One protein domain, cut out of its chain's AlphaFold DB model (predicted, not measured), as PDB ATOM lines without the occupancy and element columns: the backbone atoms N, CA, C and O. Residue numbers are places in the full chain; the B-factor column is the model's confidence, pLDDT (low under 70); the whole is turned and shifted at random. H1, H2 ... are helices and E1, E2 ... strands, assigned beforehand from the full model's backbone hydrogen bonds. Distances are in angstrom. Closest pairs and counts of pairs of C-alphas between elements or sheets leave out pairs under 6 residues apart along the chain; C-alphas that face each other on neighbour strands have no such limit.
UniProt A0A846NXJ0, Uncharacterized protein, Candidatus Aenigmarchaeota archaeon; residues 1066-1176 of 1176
ATOM      1  N   ILE A1066       1.030  -5.756  22.784       94.00
ATOM      2  CA  ILE A1066      -0.379  -5.946  22.409       94.00
ATOM      3  C   ILE A1066      -1.248  -5.824  23.656       94.00
ATOM      4  O   ILE A1066      -2.034  -6.710  23.995       94.00
ATOM      5  N   PHE A1067      -1.046  -4.699  24.343       90.81
ATOM      6  CA  PHE A1067      -2.073  -4.212  25.228       90.81
ATOM      7  C   PHE A1067      -3.316  -3.972  24.427       90.81
ATOM      8  O   PHE A1067      -3.312  -3.693  23.222       90.81
ATOM      9  N   LEU A1068      -4.366  -4.091  25.175       81.56
ATOM     10  CA  LEU A1068      -5.663  -4.187  24.645       81.56
ATOM     11  C   LEU A1068      -6.171  -2.768  24.277       81.56
ATOM     12  O   LEU A1068      -6.544  -2.543  23.121       81.56
ATOM     13  N   ASN A1069      -5.952  -1.745  25.121       79.19
ATOM     14  CA  ASN A1069      -6.040  -0.333  24.708       79.19
ATOM     15  C   ASN A1069      -5.402   0.667  25.682       79.19
ATOM     16  O   ASN A1069      -6.052   1.418  26.428       79.19
ATOM     17  N   PRO A1070      -4.091   0.830  25.574       82.25
ATOM     18  CA  PRO A1070      -3.377   1.674  26.510       82.25
ATOM     19  C   PRO A1070      -3.651   3.174  26.282       82.25
ATOM     20  O   PRO A1070      -3.454   3.971  27.195       82.25
ATOM     21  N   ALA A1071      -4.166   3.593  25.112       77.44
ATOM     22  CA  ALA A1071      -4.484   5.007  24.823       77.44
ATOM     23  C   ALA A1071      -5.598   5.569  25.712       77.44
ATOM     24  O   ALA A1071      -5.794   6.775  25.844       77.44
ATOM     25  N   ASN A1072      -6.335   4.643  26.281       74.12
ATOM     26  CA  ASN A1072      -7.621   4.836  26.883       74.12
ATOM     27  C   ASN A1072      -7.560   4.310  28.335       74.12
ATOM     28  O   ASN A1072      -8.436   4.634  29.120       74.12
ATOM     29  N   ARG A1073      -6.369   3.786  28.705       80.25
ATOM     30  CA  ARG A1073      -5.839   3.405  30.025       80.25
ATOM     31  C   ARG A1073      -6.023   1.950  30.399       80.25
ATOM     32  O   ARG A1073      -5.854   1.585  31.553       80.25
ATOM     33  N   ASN A1074      -6.209   1.147  29.369       82.25
ATOM     34  CA  ASN A1074      -6.439  -0.256  29.496       82.25
ATOM     35  C   ASN A1074      -5.149  -1.048  29.132       82.25
ATOM     36  O   ASN A1074      -4.690  -1.059  27.983       82.25
ATOM     37  N   PHE A1075      -4.512  -1.670  30.137       89.19
ATOM     38  CA  PHE A1075      -3.152  -2.245  30.098       89.19
ATOM     39  C   PHE A1075      -2.990  -3.777  30.256       89.19
ATOM     40  O   PHE A1075      -1.861  -4.250  30.398       89.19
ATOM     41  N   HIS A1076      -4.041  -4.584  30.208       90.44
ATOM     42  CA  HIS A1076      -3.948  -6.041  30.222       90.44
ATOM     43  C   HIS A1076      -3.715  -6.547  28.794       90.44
ATOM     44  O   HIS A1076      -3.674  -5.802  27.806       90.44
ATOM     45  N   LEU A1077      -3.436  -7.841  28.714       91.75
ATOM     46  CA  LEU A1077      -2.754  -8.466  27.594       91.75
ATOM     47  C   LEU A1077      -3.728  -9.136  26.637       91.75
ATOM     48  O   LEU A1077      -4.488 -10.009  27.047       91.75
ATOM     49  N   HIS A1078      -3.677  -8.799  25.339       87.38
ATOM     50  CA  HIS A1078      -4.490  -9.484  24.317       87.38
ATOM     51  C   HIS A1078      -4.191 -10.970  24.318       87.38
ATOM     52  O   HIS A1078      -3.038 -11.343  24.447       87.38
ATOM     53  N   GLN A1079      -5.173 -11.826  24.014       82.94
ATOM     54  CA  GLN A1079      -4.972 -13.278  23.847       82.94
ATOM     55  C   GLN A1079      -3.833 -13.684  22.885       82.94
ATOM     56  O   GLN A1079      -3.429 -14.839  22.843       82.94
ATOM     57  N   ASN A1080      -3.343 -12.747  22.066       86.81
ATOM     58  CA  ASN A1080      -2.248 -12.944  21.114       86.81
ATOM     59  C   ASN A1080      -0.974 -12.199  21.545       86.81
ATOM     60  O   ASN A1080      -0.052 -12.037  20.743       86.81
ATOM     61  N   SER A1081      -0.955 -11.671  22.765       95.56
ATOM     62  CA  SER A1081       0.130 -10.879  23.306       95.56
ATOM     63  C   SER A1081       1.384 -11.741  23.427       95.56
ATOM     64  O   SER A1081       1.322 -12.866  23.923       95.56
ATOM     65  N   PRO A1082       2.548 -11.218  23.012       96.62
ATOM     66  CA  PRO A1082       3.826 -11.881  23.233       96.62
ATOM     67  C   PRO A1082       4.283 -11.830  24.698       96.62
ATOM     68  O   PRO A1082       5.355 -12.341  25.002       96.62
ATOM     69  N   ALA A1083       3.531 -11.174  25.583       96.69
ATOM     70  CA  ALA A1083       3.813 -11.151  27.011       96.69
ATOM     71  C   ALA A1083       3.330 -12.413  27.737       96.69
ATOM     72  O   ALA A1083       3.899 -12.743  28.779       96.69
ATOM     73  N   ILE A1084       2.344 -13.117  27.165       95.56
ATOM     74  CA  ILE A1084       1.714 -14.300  27.758       95.56
ATOM     75  C   ILE A1084       2.720 -15.451  27.860       95.56
ATOM     76  O   ILE A1084       3.451 -15.732  26.901       95.56
ATOM     77  N   ASP A1085       2.764 -16.099  29.022       93.94
ATOM     78  CA  ASP A1085       3.634 -17.211  29.408       93.94
ATOM     79  C   ASP A1085       5.137 -16.953  29.139       93.94
ATOM     80  O   ASP A1085       5.933 -17.890  29.005       93.94
ATOM     81  N   SER A1086       5.540 -15.685  29.000       96.31
ATOM     82  CA  SER A1086       6.872 -15.288  28.513       96.31
ATOM     83  C   SER A1086       7.766 -14.671  29.588       96.31
ATOM     84  O   SER A1086       8.946 -14.409  29.342       96.31
ATOM     85  N   GLY A1087       7.223 -14.451  30.781       95.81
ATOM     86  CA  GLY A1087       7.928 -13.978  31.960       95.81
ATOM     87  C   GLY A1087       8.617 -15.097  32.746       95.81
ATOM     88  O   GLY A1087       8.678 -16.266  32.357       95.81
ATOM     89  N   ILE A1088       9.173 -14.720  33.894       96.19
ATOM     90  CA  ILE A1088       9.848 -15.623  34.831       96.19
ATOM     91  C   ILE A1088       9.276 -15.482  36.244       96.19
ATOM     92  O   ILE A1088       8.826 -14.411  36.634       96.19
ATOM     93  N   ASN A1089       9.336 -16.544  37.052       96.00
ATOM     94  CA  ASN A1089       8.955 -16.457  38.461       96.00
ATOM     95  C   ASN A1089       9.896 -15.504  39.219       96.00
ATOM     96  O   ASN A1089      11.067 -15.822  39.441       96.00
ATOM     97  N   VAL A1090       9.361 -14.362  39.638       94.00
ATOM     98  CA  VAL A1090      10.050 -13.333  40.433       94.00
ATOM     99  C   VAL A1090       9.628 -13.342  41.910       94.00
ATOM    100  O   VAL A1090      10.059 -12.490  42.677       94.00
ATOM    101  N   GLY A1091       8.814 -14.317  42.329       90.06
ATOM    102  CA  GLY A1091       8.346 -14.477  43.709       90.06
ATOM    103  C   GLY A1091       7.030 -13.763  44.037       90.06
ATOM    104  O   GLY A1091       6.622 -13.780  45.197       90.06
ATOM    105  N   LEU A1092       6.366 -13.164  43.043       89.69
ATOM    106  CA  LEU A1092       5.030 -12.582  43.195       89.69
ATOM    107  C   LEU A1092       3.950 -13.672  43.164       89.69
ATOM    108  O   LEU A1092       4.092 -14.672  42.461       89.69
ATOM    109  N   THR A1093       2.877 -13.469  43.933       85.75
ATOM    110  CA  THR A1093       1.751 -14.414  44.041       85.75
ATOM    111  C   THR A1093       0.445 -13.876  43.468       85.75
ATOM    112  O   THR A1093      -0.478 -14.665  43.295       85.75
ATOM    113  N   LEU A1094       0.354 -12.566  43.223       81.31
ATOM    114  CA  LEU A1094      -0.825 -11.881  42.694       81.31
ATOM    115  C   LEU A1094      -0.402 -10.816  41.669       81.31
ATOM    116  O   LEU A1094       0.671 -10.217  41.830       81.31
ATOM    117  N   ASP A1095      -1.223 -10.583  40.651       87.25
ATOM    118  CA  ASP A1095      -1.068  -9.492  39.681       87.25
ATOM    119  C   ASP A1095      -1.763  -8.192  40.148       87.25
ATOM    120  O   ASP A1095      -2.128  -8.074  41.321       87.25
ATOM    121  N   PHE A1096      -1.896  -7.207  39.251       86.44
ATOM    122  CA  PHE A1096      -2.529  -5.911  39.525       86.44
ATOM    123  C   PHE A1096      -3.991  -6.013  39.998       86.44
ATOM    124  O   PHE A1096      -4.378  -5.244  40.878       86.44
ATOM    125  N   ASP A1097      -4.770  -6.982  39.507       81.56
ATOM    126  CA  ASP A1097      -6.192  -7.142  39.871       81.56
ATOM    127  C   ASP A1097      -6.394  -8.084  41.056       81.56
ATOM    128  O   ASP A1097      -7.516  -8.332  41.503       81.56
ATOM    129  N   GLY A1098      -5.302  -8.642  41.575       77.19
ATOM    130  CA  GLY A1098      -5.353  -9.674  42.597       77.19
ATOM    131  C   GLY A1098      -5.585 -11.079  42.038       77.19
ATOM    132  O   GLY A1098      -5.936 -11.977  42.808       77.19
ATOM    133  N   ASN A1099      -5.361 -11.313  40.743       81.75
ATOM    134  CA  ASN A1099      -5.390 -12.653  40.165       81.75
ATOM    135  C   ASN A1099      -4.151 -13.456  40.603       81.75
ATOM    136  O   ASN A1099      -3.044 -12.912  40.621       81.75
ATOM    137  N   PRO A1100      -4.275 -14.758  40.934       78.56
ATOM    138  CA  PRO A1100      -3.130 -15.578  41.334       78.56
ATOM    139  C   PRO A1100      -2.094 -15.758  40.220       78.56
ATOM    140  O   PRO A1100      -2.459 -16.082  39.100       78.56
ATOM    141  N   LEU A1101      -0.804 -15.665  40.550       83.62
ATOM    142  CA  LEU A1101       0.302 -15.886  39.610       83.62
ATOM    143  C   LEU A1101       0.944 -17.283  39.767       83.62
ATOM    144  O   LEU A1101       1.254 -17.678  40.899       83.62
ATOM    145  N   PRO A1102       1.255 -18.007  38.674       89.00
ATOM    146  CA  PRO A1102       0.841 -17.747  37.295       89.00
ATOM    147  C   PRO A1102      -0.548 -18.327  36.972       89.00
ATOM    148  O   PRO A1102      -0.998 -19.276  37.624       89.00
ATOM    149  N   GLN A1103      -1.171 -17.832  35.907       76.38
ATOM    150  CA  GLN A1103      -2.303 -18.457  35.225       76.38
ATOM    151  C   GLN A1103      -1.831 -19.019  33.885       76.38
ATOM    152  O   GLN A1103      -1.179 -18.345  33.106       76.38
ATOM    153  N   GLY A1104      -2.165 -20.276  33.589       76.94
ATOM    154  CA  GLY A1104      -1.681 -20.928  32.368       76.94
ATOM    155  C   GLY A1104      -0.340 -21.646  32.553       76.94
ATOM    156  O   GLY A1104      -0.166 -22.406  33.512       76.94
ATOM    157  N   ALA A1105       0.562 -21.535  31.576       83.94
ATOM    158  CA  ALA A1105       1.766 -22.366  31.484       83.94
ATOM    159  C   ALA A1105       3.024 -21.709  32.083       83.94
ATOM    160  O   ALA A1105       3.984 -22.420  32.409       83.94
ATOM    161  N   GLY A1106       3.029 -20.390  32.238       88.62
ATOM    162  CA  GLY A1106       4.133 -19.574  32.723       88.62
ATOM    163  C   GLY A1106       3.631 -18.247  33.288       88.62
ATOM    164  O   GLY A1106       2.439 -18.022  33.354       88.62
ATOM    165  N   PHE A1107       4.558 -17.406  33.744       94.62
ATOM    166  CA  PHE A1107       4.234 -16.058  34.225       94.62
ATOM    167  C   PHE A1107       4.183 -15.098  33.048       94.62
ATOM    168  O   PHE A1107       4.983 -15.255  32.120       94.62
ATOM    169  N   ASP A1108       3.383 -14.047  33.146       96.94
ATOM    170  CA  ASP A1108       3.352 -13.016  32.120       96.94
ATOM    171  C   ASP A1108       4.334 -11.869  32.395       96.94
ATOM    172  O   ASP A1108       4.778 -11.605  33.521       96.94
ATOM    173  N   ILE A1109       4.724 -11.184  31.318       98.38
ATOM    174  CA  ILE A1109       5.476  -9.926  31.382       98.38
ATOM    175  C   ILE A1109       4.461  -8.780  31.499       98.38
ATOM    176  O   ILE A1109       3.600  -8.631  30.645       98.38
ATOM    177  N   GLY A1110       4.600  -7.907  32.491       96.62
ATOM    178  CA  GLY A1110       3.713  -6.764  32.718       96.62
ATOM    179  C   GLY A1110       3.025  -6.810  34.077       96.62
ATOM    180  O   GLY A1110       3.353  -7.648  34.912       96.62
ATOM    181  N   ALA A1111       2.114  -5.866  34.314       95.12
ATOM    182  CA  ALA A1111       1.411  -5.740  35.594       95.12
ATOM    183  C   ALA A1111       0.264  -6.748  35.770       95.12
ATOM    184  O   ALA A1111      -0.079  -7.058  36.907       95.12
ATOM    185  N   PHE A1112      -0.272  -7.274  34.670       94.25
ATOM    186  CA  PHE A1112      -1.421  -8.178  34.641       94.25
ATOM    187  C   PHE A1112      -1.007  -9.573  34.198       94.25
ATOM    188  O   PHE A1112      -0.137  -9.711  33.334       94.25
ATOM    189  N   GLU A1113      -1.678 -10.574  34.753       91.62
ATOM    190  CA  GLU A1113      -1.646 -11.941  34.260       91.62
ATOM    191  C   GLU A1113      -2.805 -12.167  33.295       91.62
ATOM    192  O   GLU A1113      -3.960 -11.836  33.566       91.62
ATOM    193  N   TYR A1114      -2.518 -12.773  32.156       89.62
ATOM    194  CA  TYR A1114      -3.532 -13.155  31.203       89.62
ATOM    195  C   TYR A1114      -4.322 -14.362  31.705       89.62
ATOM    196  O   TYR A1114      -3.837 -15.490  31.824       89.62
ATOM    197  N   LEU A1115      -5.612 -14.145  31.913       79.19
ATOM    198  CA  LEU A1115      -6.536 -15.197  32.291       79.19
ATOM    199  C   LEU A1115      -6.963 -15.986  31.047       79.19
ATOM    200  O   LEU A1115      -7.935 -15.644  30.368       79.19
ATOM    201  N   SER A1116      -6.252 -17.079  30.733       56.12
ATOM    202  CA  SER A1116      -6.650 -17.976  29.637       56.12
ATOM    203  C   SER A1116      -7.979 -18.678  29.960       56.12
ATOM    204  O   SER A1116      -8.036 -19.729  30.594       56.12
ATOM    205  N   GLY A1117      -9.081 -18.050  29.548       46.84
ATOM    206  CA  GLY A1117     -10.440 -18.517  29.824       46.84
ATOM    207  C   GLY A1117     -11.430 -17.426  30.226       46.84
ATOM    208  O   GLY A1117     -12.621 -17.717  30.265       46.84
ATOM    209  N   PHE A1118     -10.979 -16.188  30.451       44.03
ATOM    210  CA  PHE A1118     -11.858 -15.060  30.756       44.03
ATOM    211  C   PHE A1118     -11.704 -13.976  29.688       44.03
ATOM    212  O   PHE A1118     -10.748 -13.215  29.680       44.03
ATOM    213  N   THR A1119     -12.646 -13.917  28.747       44.88
ATOM    214  CA  THR A1119     -12.876 -12.698  27.964       44.88
ATOM    215  C   THR A1119     -13.942 -11.924  28.718       44.88
ATOM    216  O   THR A1119     -15.107 -12.334  28.706       44.88
ATOM    217  N   LEU A1120     -13.557 -10.855  29.418       55.59
ATOM    218  CA  LEU A1120     -14.543  -9.958  30.001       55.59
ATOM    219  C   LEU A1120     -15.216  -9.238  28.832       55.59
ATOM    220  O   LEU A1120     -14.636  -8.402  28.154       55.59
ATOM    221  N   LEU A1121     -16.414  -9.669  28.464       56.78
ATOM    222  CA  LEU A1121     -17.031  -9.134  27.260       56.78
ATOM    223  C   LEU A1121     -17.457  -7.680  27.496       56.78
ATOM    224  O   LEU A1121     -18.061  -7.367  28.513       56.78
ATOM    225  N   GLY A1122     -17.137  -6.807  26.544       64.31
ATOM    226  CA  GLY A1122     -17.223  -5.349  26.702       64.31
ATOM    227  C   GLY A1122     -15.842  -4.706  26.804       64.31
ATOM    228  O   GLY A1122     -15.695  -3.550  26.429       64.31
ATOM    229  N   ASP A1123     -14.839  -5.486  27.190       73.38
ATOM    230  CA  ASP A1123     -13.440  -5.093  27.226       73.38
ATOM    231  C   ASP A1123     -12.850  -5.181  25.814       73.38
ATOM    232  O   ASP A1123     -12.282  -6.167  25.338       73.38
ATOM    233  N   LEU A1124     -13.194  -4.155  25.068       72.94
ATOM    234  CA  LEU A1124     -12.933  -3.932  23.665       72.94
ATOM    235  C   LEU A1124     -11.483  -3.771  23.321       72.94
ATOM    236  O   LEU A1124     -10.958  -4.170  22.279       72.94
ATOM    237  N   ASN A1125     -10.897  -3.033  24.219       65.88
ATOM    238  CA  ASN A1125      -9.521  -2.941  24.351       65.88
ATOM    239  C   ASN A1125      -9.033  -4.337  24.590       65.88
ATOM    240  O   ASN A1125      -8.236  -4.736  23.766       65.88
ATOM    241  N   GLY A1126      -9.538  -4.987  25.666       61.41
ATOM    242  CA  GLY A1126      -9.240  -6.218  26.415       61.41
ATOM    243  C   GLY A1126      -8.404  -6.133  27.746       61.41
ATOM    244  O   GLY A1126      -8.100  -7.170  28.348       61.41
ATOM    245  N   ASP A1127      -7.966  -4.973  28.240       55.31
ATOM    246  CA  ASP A1127      -7.445  -4.920  29.601       55.31
ATOM    247  C   ASP A1127      -8.526  -5.343  30.505       55.31
ATOM    248  O   ASP A1127      -9.375  -4.530  30.609       55.31
ATOM    249  N   GLY A1128      -8.546  -6.531  31.073       54.94
ATOM    250  CA  GLY A1128      -9.628  -7.144  31.852       54.94
ATOM    251  C   GLY A1128     -10.573  -6.311  32.741       54.94
ATOM    252  O   GLY A1128     -11.386  -6.937  33.413       54.94
ATOM    253  N   PHE A1129     -10.545  -4.981  32.762       61.22
ATOM    254  CA  PHE A1129     -11.658  -4.070  32.963       61.22
ATOM    255  C   PHE A1129     -12.367  -3.639  31.671       61.22
ATOM    256  O   PHE A1129     -11.777  -3.286  30.659       61.22
ATOM    257  N   VAL A1130     -13.686  -3.518  31.743       70.69
ATOM    258  CA  VAL A1130     -14.385  -2.653  30.793       70.69
ATOM    259  C   VAL A1130     -14.449  -1.267  31.397       70.69
ATOM    260  O   VAL A1130     -14.912  -1.127  32.520       70.69
ATOM    261  N   ASP A1131     -14.041  -0.227  30.685       78.00
ATOM    262  CA  ASP A1131     -14.153   1.140  31.186       78.00
ATOM    263  C   ASP A1131     -14.290   2.173  30.040       78.00
ATOM    264  O   ASP A1131     -14.699   1.892  28.905       78.00
ATOM    265  N   ILE A1132     -14.017   3.447  30.335       80.25
ATOM    266  CA  ILE A1132     -14.144   4.536  29.354       80.25
ATOM    267  C   ILE A1132     -13.159   4.393  28.192       80.25
ATOM    268  O   ILE A1132     -13.387   4.945  27.108       80.25
ATOM    269  N   ALA A1133     -12.102   3.618  28.402       71.81
ATOM    270  CA  ALA A1133     -11.099   3.264  27.435       71.81
ATOM    271  C   ALA A1133     -11.712   2.477  26.273       71.81
ATOM    272  O   ALA A1133     -11.520   2.773  25.094       71.81
ATOM    273  N   ASP A1134     -12.525   1.493  26.601       82.62
ATOM    274  CA  ASP A1134     -13.220   0.650  25.642       82.62
ATOM    275  C   ASP A1134     -14.180   1.483  24.797       82.62
ATOM    276  O   ASP A1134     -14.212   1.428  23.563       82.62
ATOM    277  N   LEU A1135     -14.884   2.390  25.466       84.44
ATOM    278  CA  LEU A1135     -15.847   3.283  24.841       84.44
ATOM    279  C   LEU A1135     -15.199   4.234  23.837       84.44
ATOM    280  O   LEU A1135     -15.773   4.554  22.791       84.44
ATOM    281  N   ALA A1136     -13.993   4.709  24.139       85.81
ATOM    282  CA  ALA A1136     -13.314   5.646  23.267       85.81
ATOM    283  C   ALA A1136     -12.685   4.977  22.027       85.81
ATOM    284  O   ALA A1136     -12.512   5.681  21.030       85.81
ATOM    285  N   ILE A1137     -12.452   3.649  22.006       81.06
ATOM    286  CA  ILE A1137     -12.171   2.914  20.751       81.06
ATOM    287  C   ILE A1137     -13.343   3.081  19.791       81.06
ATOM    288  O   ILE A1137     -13.167   3.423  18.619       81.06
ATOM    289  N   ILE A1138     -14.547   2.858  20.305       82.12
ATOM    290  CA  ILE A1138     -15.771   2.920  19.515       82.12
ATOM    291  C   ILE A1138     -15.991   4.331  19.019       82.12
ATOM    292  O   ILE A1138     -16.196   4.546  17.827       82.12
ATOM    293  N   ALA A1139     -15.870   5.315  19.909       83.25
ATOM    294  CA  ALA A1139     -16.015   6.717  19.550       83.25
ATOM    295  C   ALA A1139     -15.029   7.146  18.441       83.25
ATOM    296  O   ALA A1139     -15.393   7.939  17.569       83.25
ATOM    297  N   LEU A1140     -13.797   6.610  18.428       81.69
ATOM    298  CA  LEU A1140     -12.766   6.942  17.432       81.69
ATOM    299  C   LEU A1140     -13.118   6.468  16.020       81.69
ATOM    300  O   LEU A1140     -12.747   7.096  15.021       81.69
ATOM    301  N   HIS A1141     -13.815   5.340  15.946       77.38
ATOM    302  CA  HIS A1141     -14.203   4.701  14.701       77.38
ATOM    303  C   HIS A1141     -15.706   4.818  14.425       77.38
ATOM    304  O   HIS A1141     -16.192   4.289  13.427       77.38
ATOM    305  N   PHE A1142     -16.412   5.600  15.239       80.88
ATOM    306  CA  PHE A1142     -17.840   5.848  15.148       80.88
ATOM    307  C   PHE A1142     -18.245   6.364  13.759       80.88
ATOM    308  O   PHE A1142     -17.650   7.285  13.187       80.88
ATOM    309  N   GLY A1143     -19.274   5.746  13.194       74.25
ATOM    310  CA  GLY A1143     -19.769   5.923  11.835       74.25
ATOM    311  C   GLY A1143     -18.873   5.351  10.726       74.25
ATOM    312  O   GLY A1143     -19.114   5.658   9.552       74.25
ATOM    313  N   LYS A1144     -17.804   4.591  11.028       81.19
ATOM    314  CA  LYS A1144     -16.939   3.948  10.014       81.19
ATOM    315  C   LYS A1144     -17.402   2.522   9.737       81.19
ATOM    316  O   LYS A1144     -17.767   1.803  10.651       81.19
ATOM    317  N   ARG A1145     -17.312   2.100   8.470       82.25
ATOM    318  CA  ARG A1145     -17.705   0.759   8.001       82.25
ATOM    319  C   ARG A1145     -16.540  -0.041   7.433       82.25
ATOM    320  O   ARG A1145     -15.607   0.598   6.961       82.25
ATOM    321  N   ASN A1146     -16.617  -1.370   7.334       70.88
ATOM    322  CA  ASN A1146     -15.485  -2.245   6.954       70.88
ATOM    323  C   ASN A1146     -14.798  -1.985   5.600       70.88
ATOM    324  O   ASN A1146     -13.673  -2.424   5.362       70.88
ATOM    325  N   ILE A1147     -15.430  -1.205   4.723       64.88
ATOM    326  CA  ILE A1147     -14.854  -0.720   3.462       64.88
ATOM    327  C   ILE A1147     -14.075   0.604   3.600       64.88
ATOM    328  O   ILE A1147     -13.405   1.032   2.658       64.88
ATOM    329  N   HIS A1148     -14.186   1.291   4.740       71.25
ATOM    330  CA  HIS A1148     -13.534   2.562   5.038       71.25
ATOM    331  C   HIS A1148     -12.122   2.306   5.593       71.25
ATOM    332  O   HIS A1148     -11.969   1.545   6.543       71.25
ATOM    333  N   PRO A1149     -11.073   3.000   5.112       65.12
ATOM    334  CA  PRO A1149      -9.677   2.756   5.513       65.12
ATOM    335  C   PRO A1149      -9.330   3.108   6.976       65.12
ATOM    336  O   PRO A1149      -8.166   3.064   7.352       65.12
ATOM    337  N   GLN A1150     -10.320   3.490   7.784       62.06
ATOM    338  CA  GLN A1150     -10.191   3.791   9.218       62.06
ATOM    339  C   GLN A1150     -11.208   2.991  10.043       62.06
ATOM    340  O   GLN A1150     -11.487   3.365  11.174       62.06
ATOM    341  N   TRP A1151     -11.838   1.967   9.461       73.00
ATOM    342  CA  TRP A1151     -12.657   1.031  10.221       73.00
ATOM    343  C   TRP A1151     -11.764   0.099  11.024       73.00
ATOM    344  O   TRP A1151     -10.660  -0.243  10.591       73.00
ATOM    345  N   ASN A1152     -12.255  -0.267  12.198       73.75
ATOM    346  CA  ASN A1152     -11.550  -1.087  13.154       73.75
ATOM    347  C   ASN A1152     -12.478  -2.218  13.588       73.75
ATOM    348  O   ASN A1152     -13.512  -1.962  14.188       73.75
ATOM    349  N   ALA A1153     -12.090  -3.449  13.266       76.44
ATOM    350  CA  ALA A1153     -12.869  -4.634  13.597       76.44
ATOM    351  C   ALA A1153     -12.982  -4.866  15.108       76.44
ATOM    352  O   ALA A1153     -13.891  -5.565  15.526       76.44
ATOM    353  N   THR A1154     -12.062  -4.314  15.909       73.25
ATOM    354  CA  THR A1154     -12.140  -4.433  17.363       73.25
ATOM    355  C   THR A1154     -13.286  -3.579  17.872       73.25
ATOM    356  O   THR A1154     -14.211  -4.149  18.409       73.25
ATOM    357  N   ALA A1155     -13.297  -2.271  17.561       74.88
ATOM    358  CA  ALA A1155     -14.339  -1.276  17.886       74.88
ATOM    359  C   ALA A1155     -15.772  -1.673  17.501       74.88
ATOM    360  O   ALA A1155     -16.739  -1.060  17.932       74.88
ATOM    361  N   ASP A1156     -15.863  -2.641  16.610       78.44
ATOM    362  CA  ASP A1156     -17.073  -3.216  16.087       78.44
ATOM    363  C   ASP A1156     -17.437  -4.437  16.960       78.44
ATOM    364  O   ASP A1156     -17.391  -5.584  16.513       78.44
ATOM    365  N   VAL A1157     -17.690  -4.202  18.256       65.88
ATOM    366  CA  VAL A1157     -17.894  -5.271  19.263       65.88
ATOM    367  C   VAL A1157     -19.069  -6.151  18.955       65.88
ATOM    368  O   VAL A1157     -19.064  -7.332  19.297       65.88
ATOM    369  N   MET A1158     -20.081  -5.568  18.333       74.19
ATOM    370  CA  MET A1158     -21.264  -6.313  17.949       74.19
ATOM    371  C   MET A1158     -21.161  -6.857  16.508       74.19
ATOM    372  O   MET A1158     -22.083  -7.518  16.040       74.19
ATOM    373  N   VAL A1159     -19.998  -6.684  15.855       72.38
ATOM    374  CA  VAL A1159     -19.512  -7.334  14.619       72.38
ATOM    375  C   VAL A1159     -20.327  -7.024  13.345       72.38
ATOM    376  O   VAL A1159     -20.545  -7.898  12.517       72.38
ATOM    377  N   SER A1160     -20.749  -5.782  13.117       67.75
ATOM    378  CA  SER A1160     -21.656  -5.331  12.044       67.75
ATOM    379  C   SER A1160     -21.099  -4.638  10.857       67.75
ATOM    380  O   SER A1160     -21.854  -4.178   9.994       67.75
ATOM    381  N   ASP A1161     -19.787  -4.594  10.776       74.50
ATOM    382  CA  ASP A1161     -19.107  -3.871   9.733       74.50
ATOM    383  C   ASP A1161     -19.448  -2.361   9.734       74.50
ATOM    384  O   ASP A1161     -19.181  -1.711   8.720       74.50
ATOM    385  N   GLU A1162     -20.015  -1.791  10.815       76.06
ATOM    386  CA  GLU A1162     -20.313  -0.359  11.032       76.06
ATOM    387  C   GLU A1162     -20.268   0.031  12.513       76.06
ATOM    388  O   GLU A1162     -21.218  -0.235  13.221       76.06
ATOM    389  N   ILE A1163     -19.245   0.766  12.944       82.88
ATOM    390  CA  ILE A1163     -19.061   1.127  14.358       82.88
ATOM    391  C   ILE A1163     -19.992   2.285  14.734       82.88
ATOM    392  O   ILE A1163     -19.925   3.325  14.080       82.88
ATOM    393  N   ASP A1164     -20.846   2.180  15.748       75.44
ATOM    394  CA  ASP A1164     -21.878   3.192  16.043       75.44
ATOM    395  C   ASP A1164     -22.288   3.247  17.536       75.44
ATOM    396  O   ASP A1164     -21.538   2.849  18.427       75.44
ATOM    397  N   VAL A1165     -23.453   3.837  17.865       78.06
ATOM    398  CA  VAL A1165     -23.900   3.951  19.277       78.06
ATOM    399  C   VAL A1165     -24.172   2.577  19.873       78.06
ATOM    400  O   VAL A1165     -24.213   2.414  21.091       78.06
ATOM    401  N   TYR A1166     -24.313   1.599  18.988       65.31
ATOM    402  CA  TYR A1166     -24.649   0.245  19.279       65.31
ATOM    403  C   TYR A1166     -23.457  -0.556  19.844       65.31
ATOM    404  O   TYR A1166     -23.602  -1.256  20.851       65.31
ATOM    405  N   ASP A1167     -22.244  -0.214  19.430       76.50
ATOM    406  CA  ASP A1167     -21.028  -0.604  20.140       76.50
ATOM    407  C   ASP A1167     -20.824   0.177  21.446       76.50
ATOM    408  O   ASP A1167     -20.391  -0.389  22.450       76.50
ATOM    409  N   ILE A1168     -21.147   1.483  21.469       75.50
ATOM    410  CA  ILE A1168     -20.909   2.354  22.640       75.50
ATOM    411  C   ILE A1168     -21.585   1.763  23.877       75.50
ATOM    412  O   ILE A1168     -20.959   1.624  24.926       75.50
ATOM    413  N   VAL A1169     -22.856   1.375  23.766       76.81
ATOM    414  CA  VAL A1169     -23.587   0.876  24.936       76.81
ATOM    415  C   VAL A1169     -23.191  -0.555  25.321       76.81
ATOM    416  O   VAL A1169     -23.214  -0.879  26.513       76.81
ATOM    417  N   TYR A1170     -22.762  -1.386  24.359       63.53
ATOM    418  CA  TYR A1170     -22.194  -2.719  24.619       63.53
ATOM    419  C   TYR A1170     -21.049  -2.642  25.623       63.53
ATOM    420  O   TYR A1170     -20.972  -3.424  26.564       63.53
ATOM    421  N   VAL A1171     -20.198  -1.644  25.452       71.00
ATOM    422  CA  VAL A1171     -19.062  -1.422  26.325       71.00
ATOM    423  C   VAL A1171     -19.448  -0.684  27.603       71.00
ATOM    424  O   VAL A1171     -19.144  -1.149  28.696       71.00
ATOM    425  N   ALA A1172     -20.191   0.423  27.501       73.88
ATOM    426  CA  ALA A1172     -20.568   1.254  28.653       73.88
ATOM    427  C   ALA A1172     -21.243   0.464  29.788       73.88
ATOM    428  O   ALA A1172     -21.098   0.783  30.964       73.88
ATOM    429  N   SER A1173     -22.011  -0.564  29.427       57.72
ATOM    430  CA  SER A1173     -22.784  -1.375  30.370       57.72
ATOM    431  C   SER A1173     -22.000  -2.517  31.017       57.72
ATOM    432  O   SER A1173     -22.589  -3.293  31.773       57.72
ATOM    433  N   ARG A1174     -20.694  -2.627  30.751       63.75
ATOM    434  CA  ARG A1174     -19.800  -3.537  31.477       63.75
ATOM    435  C   ARG A1174     -18.779  -2.850  32.336       63.75
ATOM    436  O   ARG A1174     -17.972  -3.576  32.889       63.75
ATOM    437  N   PHE A1175     -18.856  -1.528  32.482       74.69
ATOM    438  CA  PHE A1175     -17.905  -0.792  33.297       74.69
ATOM    439  C   PHE A1175     -17.625  -1.512  34.621       74.69
ATOM    440  O   PHE A1175     -18.550  -1.688  35.419       74.69
ATOM    441  N   THR A1176     -16.393  -1.968  34.791       46.31
ATOM    442  CA  THR A1176     -15.909  -2.710  35.961       46.31
ATOM    443  C   THR A1176     -14.928  -1.878  36.743       46.31
ATOM    444  O   THR A1176     -14.095  -1.218  36.085       46.31
TER     445      THR A1176
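Overview. This is residues 1066 to 1176 of the 1176 residues of an uncharacterized protein of Candidatus Aenigmarchaeota archaeon (UniProt A0A846NXJ0). There is little regular structure: a small strand hairpin, E1 and E2, lies between a wide unnamed loop towards one end and a helical hairpin, H1 and H2, towards the other. The 111 printed residues hold E1, E2, H1, H2 in chain order, a mixed class with only 25 residues in named elements. The antiparallel sheet has the order E1 - E2. The whole is compact, radius of gyration of the C-alphas 15.0 A, yet elongated, spanning 47 by 26 by 22 A.

Along the chain. Find E1, residues 1067 to 1069, 5.6 A, from C-alpha 1067 at (-2.073, -4.212, 25.228). E2 is residues 1074 to 1077, 9.2 A. H1 is residues 1132 to 1141, 14.7 A; H2, residues 1165 to 1172, 10.3 A, ends at C-alpha 1172 (-20.568, 1.254, 28.653).

Arrangement. Look at E1 and E2, antiparallel at 151 degrees: N 1074 and O 1069 are 3.0 A apart, within hydrogen-bond range. The closest C-alphas of E1 and H1, Asn 1069 and Ala 1133, are 6.8 A apart. H1 and H2 touch, opposite ways at a shallow tilt of 17 degrees; their closest C-alphas, Leu 1135 and Ile 1168, are 5.6 A apart. H2 is apart from E1 and E2. O i to N i+4 pairs within range are 5 of 6 in H1, 3 of 4 in H2.

Size, cuts and confidence. The farthest C-alphas, Gly 1091 and Ile 1147, are 48.4 A apart. The printed part has no cut; the links E2 to H1 and H1 to H2 are long. The model's confidence is low, with pLDDT under 70, at residues 1116 to 1122 and residues 1125 to 1129, among others; the mean pLDDT of the printed part is 78.3.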